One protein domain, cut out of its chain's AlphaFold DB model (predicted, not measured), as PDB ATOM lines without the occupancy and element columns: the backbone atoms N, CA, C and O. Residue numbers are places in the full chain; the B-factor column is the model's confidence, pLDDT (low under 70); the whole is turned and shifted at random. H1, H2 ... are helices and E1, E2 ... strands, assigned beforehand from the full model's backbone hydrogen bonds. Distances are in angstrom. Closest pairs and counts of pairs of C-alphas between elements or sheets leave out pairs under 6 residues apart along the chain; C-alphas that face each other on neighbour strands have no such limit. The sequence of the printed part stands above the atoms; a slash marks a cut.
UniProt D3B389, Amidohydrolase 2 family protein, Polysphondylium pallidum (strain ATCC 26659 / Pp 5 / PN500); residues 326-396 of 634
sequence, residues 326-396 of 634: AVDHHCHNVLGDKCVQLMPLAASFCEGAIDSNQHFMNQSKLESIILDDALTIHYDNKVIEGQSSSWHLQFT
ATOM      1  N   ALA A 326      97.047 -11.058 -53.877       91.75
ATOM      2  CA  ALA A 326      97.462  -9.666 -53.991       91.75
ATOM      3  C   ALA A 326      98.565  -9.459 -55.044       91.75
ATOM      4  O   ALA A 326      99.262 -10.394 -55.446       91.75
ATOM      5  N   VAL A 327      98.740  -8.210 -55.474       93.88
ATOM      6  CA  VAL A 327      99.907  -7.760 -56.238       93.88
ATOM      7  C   VAL A 327     100.677  -6.760 -55.393       93.88
ATOM      8  O   VAL A 327     100.176  -5.676 -55.096       93.88
ATOM      9  N   ASP A 328     101.914  -7.101 -55.049       93.62
ATOM     10  CA  ASP A 328     102.802  -6.170 -54.361       93.62
ATOM     11  C   ASP A 328     103.419  -5.211 -55.382       93.62
ATOM     12  O   ASP A 328     104.284  -5.584 -56.180       93.62
ATOM     13  N   HIS A 329     102.931  -3.973 -55.402       95.19
ATOM     14  CA  HIS A 329     103.342  -3.005 -56.411       95.19
ATOM     15  C   HIS A 329     104.673  -2.309 -56.101       95.19
ATOM     16  O   HIS A 329     105.159  -1.553 -56.950       95.19
ATOM     17  N   HIS A 330     105.236  -2.477 -54.903       95.12
ATOM     18  CA  HIS A 330     106.530  -1.901 -54.564       95.12
ATOM     19  C   HIS A 330     107.218  -2.685 -53.452       95.12
ATOM     20  O   HIS A 330     106.945  -2.488 -52.267       95.12
ATOM     21  N   CYS A 331     108.211  -3.477 -53.837       92.12
ATOM     22  CA  CYS A 331     109.052  -4.190 -52.891       92.12
ATOM     23  C   CYS A 331     110.518  -4.240 -53.335       92.12
ATOM     24  O   CYS A 331     110.910  -3.718 -54.382       92.12
ATOM     25  N   HIS A 332     111.346  -4.844 -52.489       90.31
ATOM     26  CA  HIS A 332     112.785  -4.985 -52.684       90.31
ATOM     27  C   HIS A 332     113.185  -6.455 -52.640       90.31
ATOM     28  O   HIS A 332     112.428  -7.307 -52.175       90.31
ATOM     29  N   ASN A 333     114.399  -6.749 -53.101       88.81
ATOM     30  CA  ASN A 333     114.937  -8.100 -53.050       88.81
ATOM     31  C   ASN A 333     114.980  -8.627 -51.613       88.81
ATOM     32  O   ASN A 333     115.493  -7.963 -50.708       88.81
ATOM     33  N   VAL A 334     114.504  -9.859 -51.434       85.12
ATOM     34  CA  VAL A 334     114.649 -10.601 -50.179       85.12
ATOM     35  C   VAL A 334     116.134 -10.715 -49.827       85.12
ATOM     36  O   VAL A 334     116.971 -10.961 -50.695       85.12
ATOM     37  N   LEU A 335     116.480 -10.526 -48.553       77.94
ATOM     38  CA  LEU A 335     117.872 -10.579 -48.101       77.94
ATOM     39  C   LEU A 335     118.440 -11.999 -48.166       77.94
ATOM     40  O   LEU A 335     117.734 -12.988 -47.956       77.94
ATOM     41  N   GLY A 336     119.739 -12.093 -48.457       67.25
ATOM     42  CA  GLY A 336     120.453 -13.361 -48.527       67.25
ATOM     43  C   GLY A 336     120.715 -14.008 -47.161       67.25
ATOM     44  O   GLY A 336     120.666 -13.387 -46.098       67.25
ATOM     45  N   ASP A 337     121.091 -15.280 -47.223       60.25
ATOM     46  CA  ASP A 337     121.205 -16.257 -46.132       60.25
ATOM     47  C   ASP A 337     122.073 -15.849 -44.926       60.25
ATOM     48  O   ASP A 337     121.961 -16.417 -43.839       60.25
ATOM     49  N   LYS A 338     122.964 -14.866 -45.098       54.25
ATOM     50  CA  LYS A 338     123.904 -14.408 -44.060       54.25
ATOM     51  C   LYS A 338     123.347 -13.287 -43.172       54.25
ATOM     52  O   LYS A 338     124.054 -12.823 -42.279       54.25
ATOM     53  N   CYS A 339     122.110 -12.841 -43.402       50.41
ATOM     54  CA  CYS A 339     121.555 -11.646 -42.763       50.41
ATOM     55  C   CYS A 339     121.098 -11.848 -41.301       50.41
ATOM     56  O   CYS A 339     121.100 -10.893 -40.525       50.41
ATOM     57  N   VAL A 340     120.774 -13.083 -40.896       46.78
ATOM     58  CA  VAL A 340     120.147 -13.409 -39.591       46.78
ATOM     59  C   VAL A 340     121.007 -13.010 -38.373       46.78
ATOM     60  O   VAL A 340     120.502 -12.900 -37.264       46.78
ATOM     61  N   GLN A 341     122.304 -12.736 -38.549       44.34
ATOM     62  CA  GLN A 341     123.226 -12.446 -37.438       44.34
ATOM     63  C   GLN A 341     123.576 -10.960 -37.246       44.34
ATOM     64  O   GLN A 341     124.333 -10.636 -36.331       44.34
ATOM     65  N   LEU A 342     123.090 -10.057 -38.104       41.53
ATOM     66  CA  LEU A 342     123.710  -8.737 -38.270       41.53
ATOM     67  C   LEU A 342     122.735  -7.554 -38.233       41.53
ATOM     68  O   LEU A 342     123.105  -6.507 -38.711       41.53
ATOM     69  N   MET A 343     121.514  -7.624 -37.702       42.00
ATOM     70  CA  MET A 343     120.678  -6.409 -37.601       42.00
ATOM     71  C   MET A 343     119.752  -6.453 -36.386       42.00
ATOM     72  O   MET A 343     118.803  -7.215 -36.421       42.00
ATOM     73  N   PRO A 344     119.932  -5.625 -35.342       37.97
ATOM     74  CA  PRO A 344     119.062  -5.659 -34.160       37.97
ATOM     75  C   PRO A 344     117.596  -5.303 -34.449       37.97
ATOM     76  O   PRO A 344     116.718  -5.822 -33.775       37.97
ATOM     77  N   LEU A 345     117.330  -4.450 -35.451       36.06
ATOM     78  CA  LEU A 345     115.969  -4.030 -35.812       36.06
ATOM     79  C   LEU A 345     115.333  -4.915 -36.899       36.06
ATOM     80  O   LEU A 345     114.138  -5.172 -36.838       36.06
ATOM     81  N   ALA A 346     116.112  -5.433 -37.859       36.69
ATOM     82  CA  ALA A 346     115.607  -6.400 -38.841       36.69
ATOM     83  C   ALA A 346     115.542  -7.835 -38.281       36.69
ATOM     84  O   ALA A 346     114.713  -8.616 -38.726       36.69
ATOM     85  N   ALA A 347     116.336  -8.183 -37.261       34.66
ATOM     86  CA  ALA A 347     116.227  -9.462 -36.552       34.66
ATOM     87  C   ALA A 347     114.927  -9.590 -35.744       34.66
ATOM     88  O   ALA A 347     114.491 -10.707 -35.501       34.66
ATOM     89  N   SER A 348     114.276  -8.476 -35.383       34.59
ATOM     90  CA  SER A 348     112.910  -8.479 -34.832       34.59
ATOM     91  C   SER A 348     111.831  -8.836 -35.864       34.59
ATOM     92  O   SER A 348     110.734  -9.206 -35.464       34.59
ATOM     93  N   PHE A 349     112.123  -8.724 -37.166       37.25
ATOM     94  CA  PHE A 349     111.177  -9.009 -38.258       37.25
ATOM     95  C   PHE A 349     111.539 -10.267 -39.063       37.25
ATOM     96  O   PHE A 349     110.677 -10.863 -39.700       37.25
ATOM     97  N   CYS A 350     112.802 -10.692 -39.021       34.56
ATOM     98  CA  CYS A 350     113.308 -11.896 -39.667       34.56
ATOM     99  C   CYS A 350     113.619 -12.968 -38.615       34.56
ATOM    100  O   CYS A 350     114.783 -13.303 -38.382       34.56
ATOM    101  N   GLU A 351     112.591 -13.541 -37.990       27.59
ATOM    102  CA  GLU A 351     112.760 -14.846 -37.349       27.59
ATOM    103  C   GLU A 351     112.874 -15.920 -38.447       27.59
ATOM    104  O   GLU A 351     111.885 -16.453 -38.944       27.59
ATOM    105  N   GLY A 352     114.105 -16.238 -38.862       35.22
ATOM    106  CA  GLY A 352     114.404 -17.527 -39.489       35.22
ATOM    107  C   GLY A 352     115.540 -17.545 -40.517       35.22
ATOM    108  O   GLY A 352     115.810 -16.579 -41.225       35.22
ATOM    109  N   ALA A 353     116.227 -18.688 -40.561       38.66
ATOM    110  CA  ALA A 353     117.179 -19.075 -41.603       38.66
ATOM    111  C   ALA A 353     116.486 -19.224 -42.973       38.66
ATOM    112  O   ALA A 353     115.278 -19.332 -43.008       38.66
ATOM    113  N   ILE A 354     117.241 -19.302 -44.077       43.16
ATOM    114  CA  ILE A 354     116.832 -19.530 -45.492       43.16
ATOM    115  C   ILE A 354     115.491 -20.259 -45.707       43.16
ATOM    116  O   ILE A 354     114.688 -19.838 -46.545       43.16
ATOM    117  N   ASP A 355     115.255 -21.342 -44.962       50.78
ATOM    118  CA  ASP A 355     114.022 -22.125 -45.021       50.78
ATOM    119  C   ASP A 355     112.772 -21.280 -44.703       50.78
ATOM    120  O   ASP A 355     111.730 -21.503 -45.308       50.78
ATOM    121  N   SER A 356     112.871 -20.262 -43.839       61.81
ATOM    122  CA  SER A 356     111.793 -19.322 -43.514       61.81
ATOM    123  C   SER A 356     111.480 -18.364 -44.662       61.81
ATOM    124  O   SER A 356     110.315 -18.224 -45.001       61.81
ATOM    125  N   ASN A 357     112.469 -17.756 -45.330       69.12
ATOM    126  CA  ASN A 357     112.214 -16.814 -46.431       69.12
ATOM    127  C   ASN A 357     111.544 -17.500 -47.628       69.12
ATOM    128  O   ASN A 357     110.582 -16.976 -48.189       69.12
ATOM    129  N   GLN A 358     112.020 -18.691 -48.006       74.00
ATOM    130  CA  GLN A 358     111.359 -19.482 -49.049       74.00
ATOM    131  C   GLN A 358     109.979 -19.957 -48.593       74.00
ATOM    132  O   GLN A 358     109.045 -19.960 -49.389       74.00
ATOM    133  N   HIS A 359     109.830 -20.349 -47.325       74.69
ATOM    134  CA  HIS A 359     108.534 -20.716 -46.764       74.69
ATOM    135  C   HIS A 359     107.544 -19.545 -46.823       74.69
ATOM    136  O   HIS A 359     106.457 -19.726 -47.360       74.69
ATOM    137  N   PHE A 360     107.926 -18.341 -46.391       74.81
ATOM    138  CA  PHE A 360     107.082 -17.146 -46.459       74.81
ATOM    139  C   PHE A 360     106.705 -16.793 -47.896       74.81
ATOM    140  O   PHE A 360     105.529 -16.572 -48.164       74.81
ATOM    141  N   MET A 361     107.653 -16.819 -48.840       81.69
ATOM    142  CA  MET A 361     107.340 -16.586 -50.255       81.69
ATOM    143  C   MET A 361     106.386 -17.651 -50.818       81.69
ATOM    144  O   MET A 361     105.440 -17.305 -51.517       81.69
ATOM    145  N   ASN A 362     106.572 -18.931 -50.474       78.69
ATOM    146  CA  ASN A 362     105.682 -20.019 -50.902       78.69
ATOM    147  C   ASN A 362     104.282 -19.951 -50.270       78.69
ATOM    148  O   ASN A 362     103.322 -20.417 -50.874       78.69
ATOM    149  N   GLN A 363     104.169 -19.427 -49.048       79.75
ATOM    150  CA  GLN A 363     102.889 -19.218 -48.364       79.75
ATOM    151  C   GLN A 363     102.240 -17.877 -48.740       79.75
ATOM    152  O   GLN A 363     101.055 -17.673 -48.475       79.75
ATOM    153  N   SER A 364     102.992 -16.959 -49.356       78.38
ATOM    154  CA  SER A 364     102.475 -15.656 -49.757       78.38
ATOM    155  C   SER A 364     101.418 -15.818 -50.851       78.38
ATOM    156  O   SER A 364     101.641 -16.459 -51.879       78.38
ATOM    157  N   LYS A 365     100.241 -15.219 -50.649       86.50
ATOM    158  CA  LYS A 365      99.177 -15.160 -51.665       86.50
ATOM    159  C   LYS A 365      99.457 -14.020 -52.653       86.50
ATOM    160  O   LYS A 365      98.646 -13.115 -52.804       86.50
ATOM    161  N   LEU A 366     100.626 -14.042 -53.301       91.38
ATOM    162  CA  LEU A 366     101.066 -13.012 -54.249       91.38
ATOM    163  C   LEU A 366     100.987 -13.509 -55.698       91.38
ATOM    164  O   LEU A 366     101.676 -14.453 -56.088       91.38
ATOM    165  N   GLU A 367     100.195 -12.835 -56.529       94.06
ATOM    166  CA  GLU A 367     100.115 -13.101 -57.973       94.06
ATOM    167  C   GLU A 367     101.353 -12.591 -58.708       94.06
ATOM    168  O   GLU A 367     101.832 -13.221 -59.659       94.06
ATOM    169  N   SER A 368     101.835 -11.424 -58.289       95.31
ATOM    170  CA  SER A 368     103.040 -10.818 -58.827       95.31
ATOM    171  C   SER A 368     103.630  -9.796 -57.868       95.31
ATOM    172  O   SER A 368     102.917  -9.236 -57.033       95.31
ATOM    173  N   ILE A 369     104.916  -9.512 -58.050       96.12
ATOM    174  CA  ILE A 369     105.643  -8.460 -57.345       96.12
ATOM    175  C   ILE A 369     106.292  -7.491 -58.335       96.12
ATOM    176  O   ILE A 369     106.699  -7.888 -59.432       96.12
ATOM    177  N   ILE A 370     106.422  -6.226 -57.939       97.44
ATOM    178  CA  ILE A 370     107.116  -5.186 -58.702       97.44
ATOM    179  C   ILE A 370     108.343  -4.727 -57.905       97.44
ATOM    180  O   ILE A 370     108.231  -4.003 -56.913       97.44
ATOM    181  N   LEU A 371     109.524  -5.147 -58.357       96.50
ATOM    182  CA  LEU A 371     110.786  -4.938 -57.652       96.50
ATOM    183  C   LEU A 371     111.450  -3.604 -58.007       96.50
ATOM    184  O   LEU A 371     111.654  -3.273 -59.178       96.50
ATOM    185  N   ASP A 372     111.877  -2.894 -56.967       95.81
ATOM    186  CA  ASP A 372     112.957  -1.911 -57.001       95.81
ATOM    187  C   ASP A 372     114.233  -2.574 -56.464       95.81
ATOM    188  O   ASP A 372     114.467  -2.637 -55.256       95.81
ATOM    189  N   ASP A 373     115.069  -3.081 -57.367       92.50
ATOM    190  CA  ASP A 373     116.255  -3.876 -57.023       92.50
ATOM    191  C   ASP A 373     117.520  -3.053 -56.750       92.50
ATOM    192  O   ASP A 373     118.609  -3.588 -56.539       92.50
ATOM    193  N   ALA A 374     117.390  -1.728 -56.744       91.44
ATOM    194  CA  ALA A 374     118.509  -0.822 -56.539       91.44
ATOM    195  C   ALA A 374     118.711  -0.433 -55.064       91.44
ATOM    196  O   ALA A 374     119.587   0.384 -54.756       91.44
ATOM    197  N   LEU A 375     117.910  -0.971 -54.133       85.94
ATOM    198  CA  LEU A 375     118.138  -0.775 -52.702       85.94
ATOM    199  C   LEU A 375     119.368  -1.568 -52.256       85.94
ATOM    200  O   LEU A 375     119.409  -2.787 -52.345       85.94
ATOM    201  N   THR A 376     120.366  -0.858 -51.736       80.19
ATOM    202  CA  THR A 376     121.537  -1.466 -51.101       80.19
ATOM    203  C   THR A 376     121.453  -1.227 -49.604       80.19
ATOM    204  O   THR A 376     121.380  -0.079 -49.167       80.19
ATOM    205  N   ILE A 377     121.462  -2.303 -48.821       75.56
ATOM    206  CA  ILE A 377     121.435  -2.226 -47.362       75.56
ATOM    207  C   ILE A 377     122.863  -2.322 -46.835       75.56
ATOM    208  O   ILE A 377     123.625  -3.202 -47.236       75.56
ATOM    209  N   HIS A 378     123.216  -1.424 -45.919       74.75
ATOM    210  CA  HIS A 378     124.508  -1.429 -45.246       74.75
ATOM    211  C   HIS A 378     124.339  -1.766 -43.764       74.75
ATOM    212  O   HIS A 378     123.486  -1.201 -43.085       74.75
ATOM    213  N   TYR A 379     125.195  -2.645 -43.246       69.75
ATOM    214  CA  TYR A 379     125.348  -2.879 -41.813       69.75
ATOM    215  C   TYR A 379     126.824  -3.012 -41.460       69.75
ATOM    216  O   TYR A 379     127.559  -3.730 -42.137       69.75
ATOM    217  N   ASP A 380     127.265  -2.306 -40.416       72.56
ATOM    218  CA  ASP A 380     128.670  -2.279 -39.985       72.56
ATOM    219  C   ASP A 380     129.643  -2.025 -41.162       72.56
ATOM    220  O   ASP A 380     130.622  -2.738 -41.383       72.56
ATOM    221  N   ASN A 381     129.306  -1.029 -41.993       74.75
ATOM    222  CA  ASN A 381     130.024  -0.649 -43.219       74.75
ATOM    223  C   ASN A 381     130.154  -1.749 -44.292       74.75
ATOM    224  O   ASN A 381     130.936  -1.601 -45.233       74.75
ATOM    225  N   LYS A 382     129.382  -2.836 -44.200       76.56
ATOM    226  CA  LYS A 382     129.318  -3.896 -45.211       76.56
ATOM    227  C   LYS A 382     127.981  -3.867 -45.930       76.56
ATOM    228  O   LYS A 382     126.948  -3.630 -45.315       76.56
ATOM    229  N   VAL A 383     128.019  -4.129 -47.232       77.50
ATOM    230  CA  VAL A 383     126.810  -4.339 -48.029       77.50
ATOM    231  C   VAL A 383     126.219  -5.697 -47.665       77.50
ATOM    232  O   VAL A 383     126.931  -6.704 -47.667       77.50
ATOM    233  N   ILE A 384     124.929  -5.716 -47.348       75.75
ATOM    234  CA  ILE A 384     124.150  -6.944 -47.229       75.75
ATOM    235  C   ILE A 384     123.623  -7.284 -48.619       75.75
ATOM    236  O   ILE A 384     122.875  -6.514 -49.217       75.75
ATOM    237  N   GLU A 385     124.044  -8.433 -49.137       77.06
ATOM    238  CA  GLU A 385     123.602  -8.916 -50.441       77.06
ATOM    239  C   GLU A 385     122.159  -9.435 -50.357       77.06
ATOM    240  O   GLU A 385     121.824 -10.264 -49.504       77.06
ATOM    241  N   GLY A 386     121.306  -8.933 -51.249       79.81
ATOM    242  CA  GLY A 386     119.981  -9.490 -51.508       79.81
ATOM    243  C   GLY A 386     120.032 -10.619 -52.536       79.81
ATOM    244  O   GLY A 386     121.003 -10.766 -53.279       79.81
ATOM    245  N   GLN A 387     118.963 -11.406 -52.596       87.81
ATOM    246  CA  GLN A 387     118.725 -12.374 -53.662       87.81
ATOM    247  C   GLN A 387     118.602 -11.661 -55.014       87.81
ATOM    248  O   GLN A 387     118.141 -10.522 -55.078       87.81
ATOM    249  N   SER A 388     118.964 -12.319 -56.118       90.38
ATOM    250  CA  SER A 388     118.784 -11.728 -57.452       90.38
ATOM    251  C   SER A 388     117.304 -11.494 -57.767       90.38
ATOM    252  O   SER A 388     116.418 -12.165 -57.235       90.38
ATOM    253  N   SER A 389     117.003 -10.573 -58.680       92.06
ATOM    254  CA  SER A 389     115.620 -10.358 -59.131       92.06
ATOM    255  C   SER A 389     115.038 -11.647 -59.731       92.06
ATOM    256  O   SER A 389     113.913 -12.033 -59.415       92.06
ATOM    257  N   SER A 390     115.858 -12.407 -60.465       92.19
ATOM    258  CA  SER A 390     115.508 -13.724 -61.011       92.19
ATOM    259  C   SER A 390     115.229 -14.811 -59.965       92.19
ATOM    260  O   SER A 390     114.483 -15.743 -60.260       92.19
ATOM    261  N   TRP A 391     115.757 -14.704 -58.740       92.12
ATOM    262  CA  TRP A 391     115.453 -15.656 -57.666       92.12
ATOM    263  C   TRP A 391     113.962 -15.647 -57.311       92.12
ATOM    264  O   TRP A 391     113.399 -16.693 -57.008       92.12
ATOM    265  N   HIS A 392     113.293 -14.499 -57.409       92.81
ATOM    266  CA  HIS A 392     111.884 -14.366 -57.037       92.81
ATOM    267  C   HIS A 392     110.936 -15.039 -58.051       92.81
ATOM    268  O   HIS A 392     109.824 -15.424 -57.685       92.81
ATOM    269  N   LEU A 393     111.392 -15.268 -59.295       92.62
ATOM    270  CA  LEU A 393     110.613 -15.904 -60.371       92.62
ATOM    271  C   LEU A 393     110.183 -17.342 -60.053       92.62
ATOM    272  O   LEU A 393     109.274 -17.865 -60.691       92.62
ATOM    273  N   GLN A 394     110.838 -17.997 -59.090       92.31
ATOM    274  CA  GLN A 394     110.460 -19.348 -58.672       92.31
ATOM    275  C   GLN A 394     109.171 -19.379 -57.828       92.31
ATOM    276  O   GLN A 394     108.588 -20.449 -57.677       92.31
ATOM    277  N   PHE A 395     108.731 -18.231 -57.292       92.00
ATOM    278  CA  PHE A 395     107.573 -18.134 -56.393       92.00
ATOM    279  C   PHE A 395     106.378 -17.431 -57.037       92.00
ATOM    280  O   PHE A 395     105.236 -17.826 -56.823       92.00
ATOM    281  N   THR A 396     106.628 -16.378 -57.815       93.69
ATOM    282  CA  THR A 396     105.574 -15.512 -58.355       93.69
ATOM    283  C   THR A 396     106.049 -14.788 -59.617       93.69
ATOM    284  O   THR A 396     107.230 -14.843 -59.970       93.69
TER     285      THR A 396
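AT A GLANCE: This is residues 326 to 396 of the 634 residues of the protein "Amidohydrolase 2 family protein" of Polysphondylium pallidum (strain ATCC 26659 / Pp 5 / PN500) (UniProt D3B389). A parallel strand pair, E1 and E2, makes one end and a small antiparallel hairpin, E3 and E4, the other; the loop of residues 332 to 353 runs from E1 through the middle to H1, with H2 near H1. The 71 printed residues, under half in named elements, run E1, H1, E2, E3, E4, H2: mixed, compact, radius of gyration of the C-alphas 12.3 A, spans 35 by 24 by 18 A.

IN THESE COORDINATES: Find C-alpha 326 at (97.462, -9.666, -53.991), where E1, residues 326 to 331, begins; E2 is 366 to 371, 13.1 A. H1 is 354 to 363, 14.2 A; E3 377 to 379; E4 382 to 384; H2, 389 to 394, ends at (110.460, -19.348, -58.672).

HOW THE PARTS SIT: See N 370 and O 328, 2.8 A, between E1 and E2; E1, H1, E2 form a strand-helix-strand unit, parallel neighbours joined through a helix, its crossover right-handed. In E3 and E4, N 384 and O 377 are 2.8 A apart. H1 has every O i to N i+4 pair within hydrogen-bond range; H2 has 0 of 2, but 2 of 3 O i to N i+3.

THE WHOLE: The printed part has no cut; E1 to H1 is a long link. Residues 336 to 357 and 379 have pLDDT under 70.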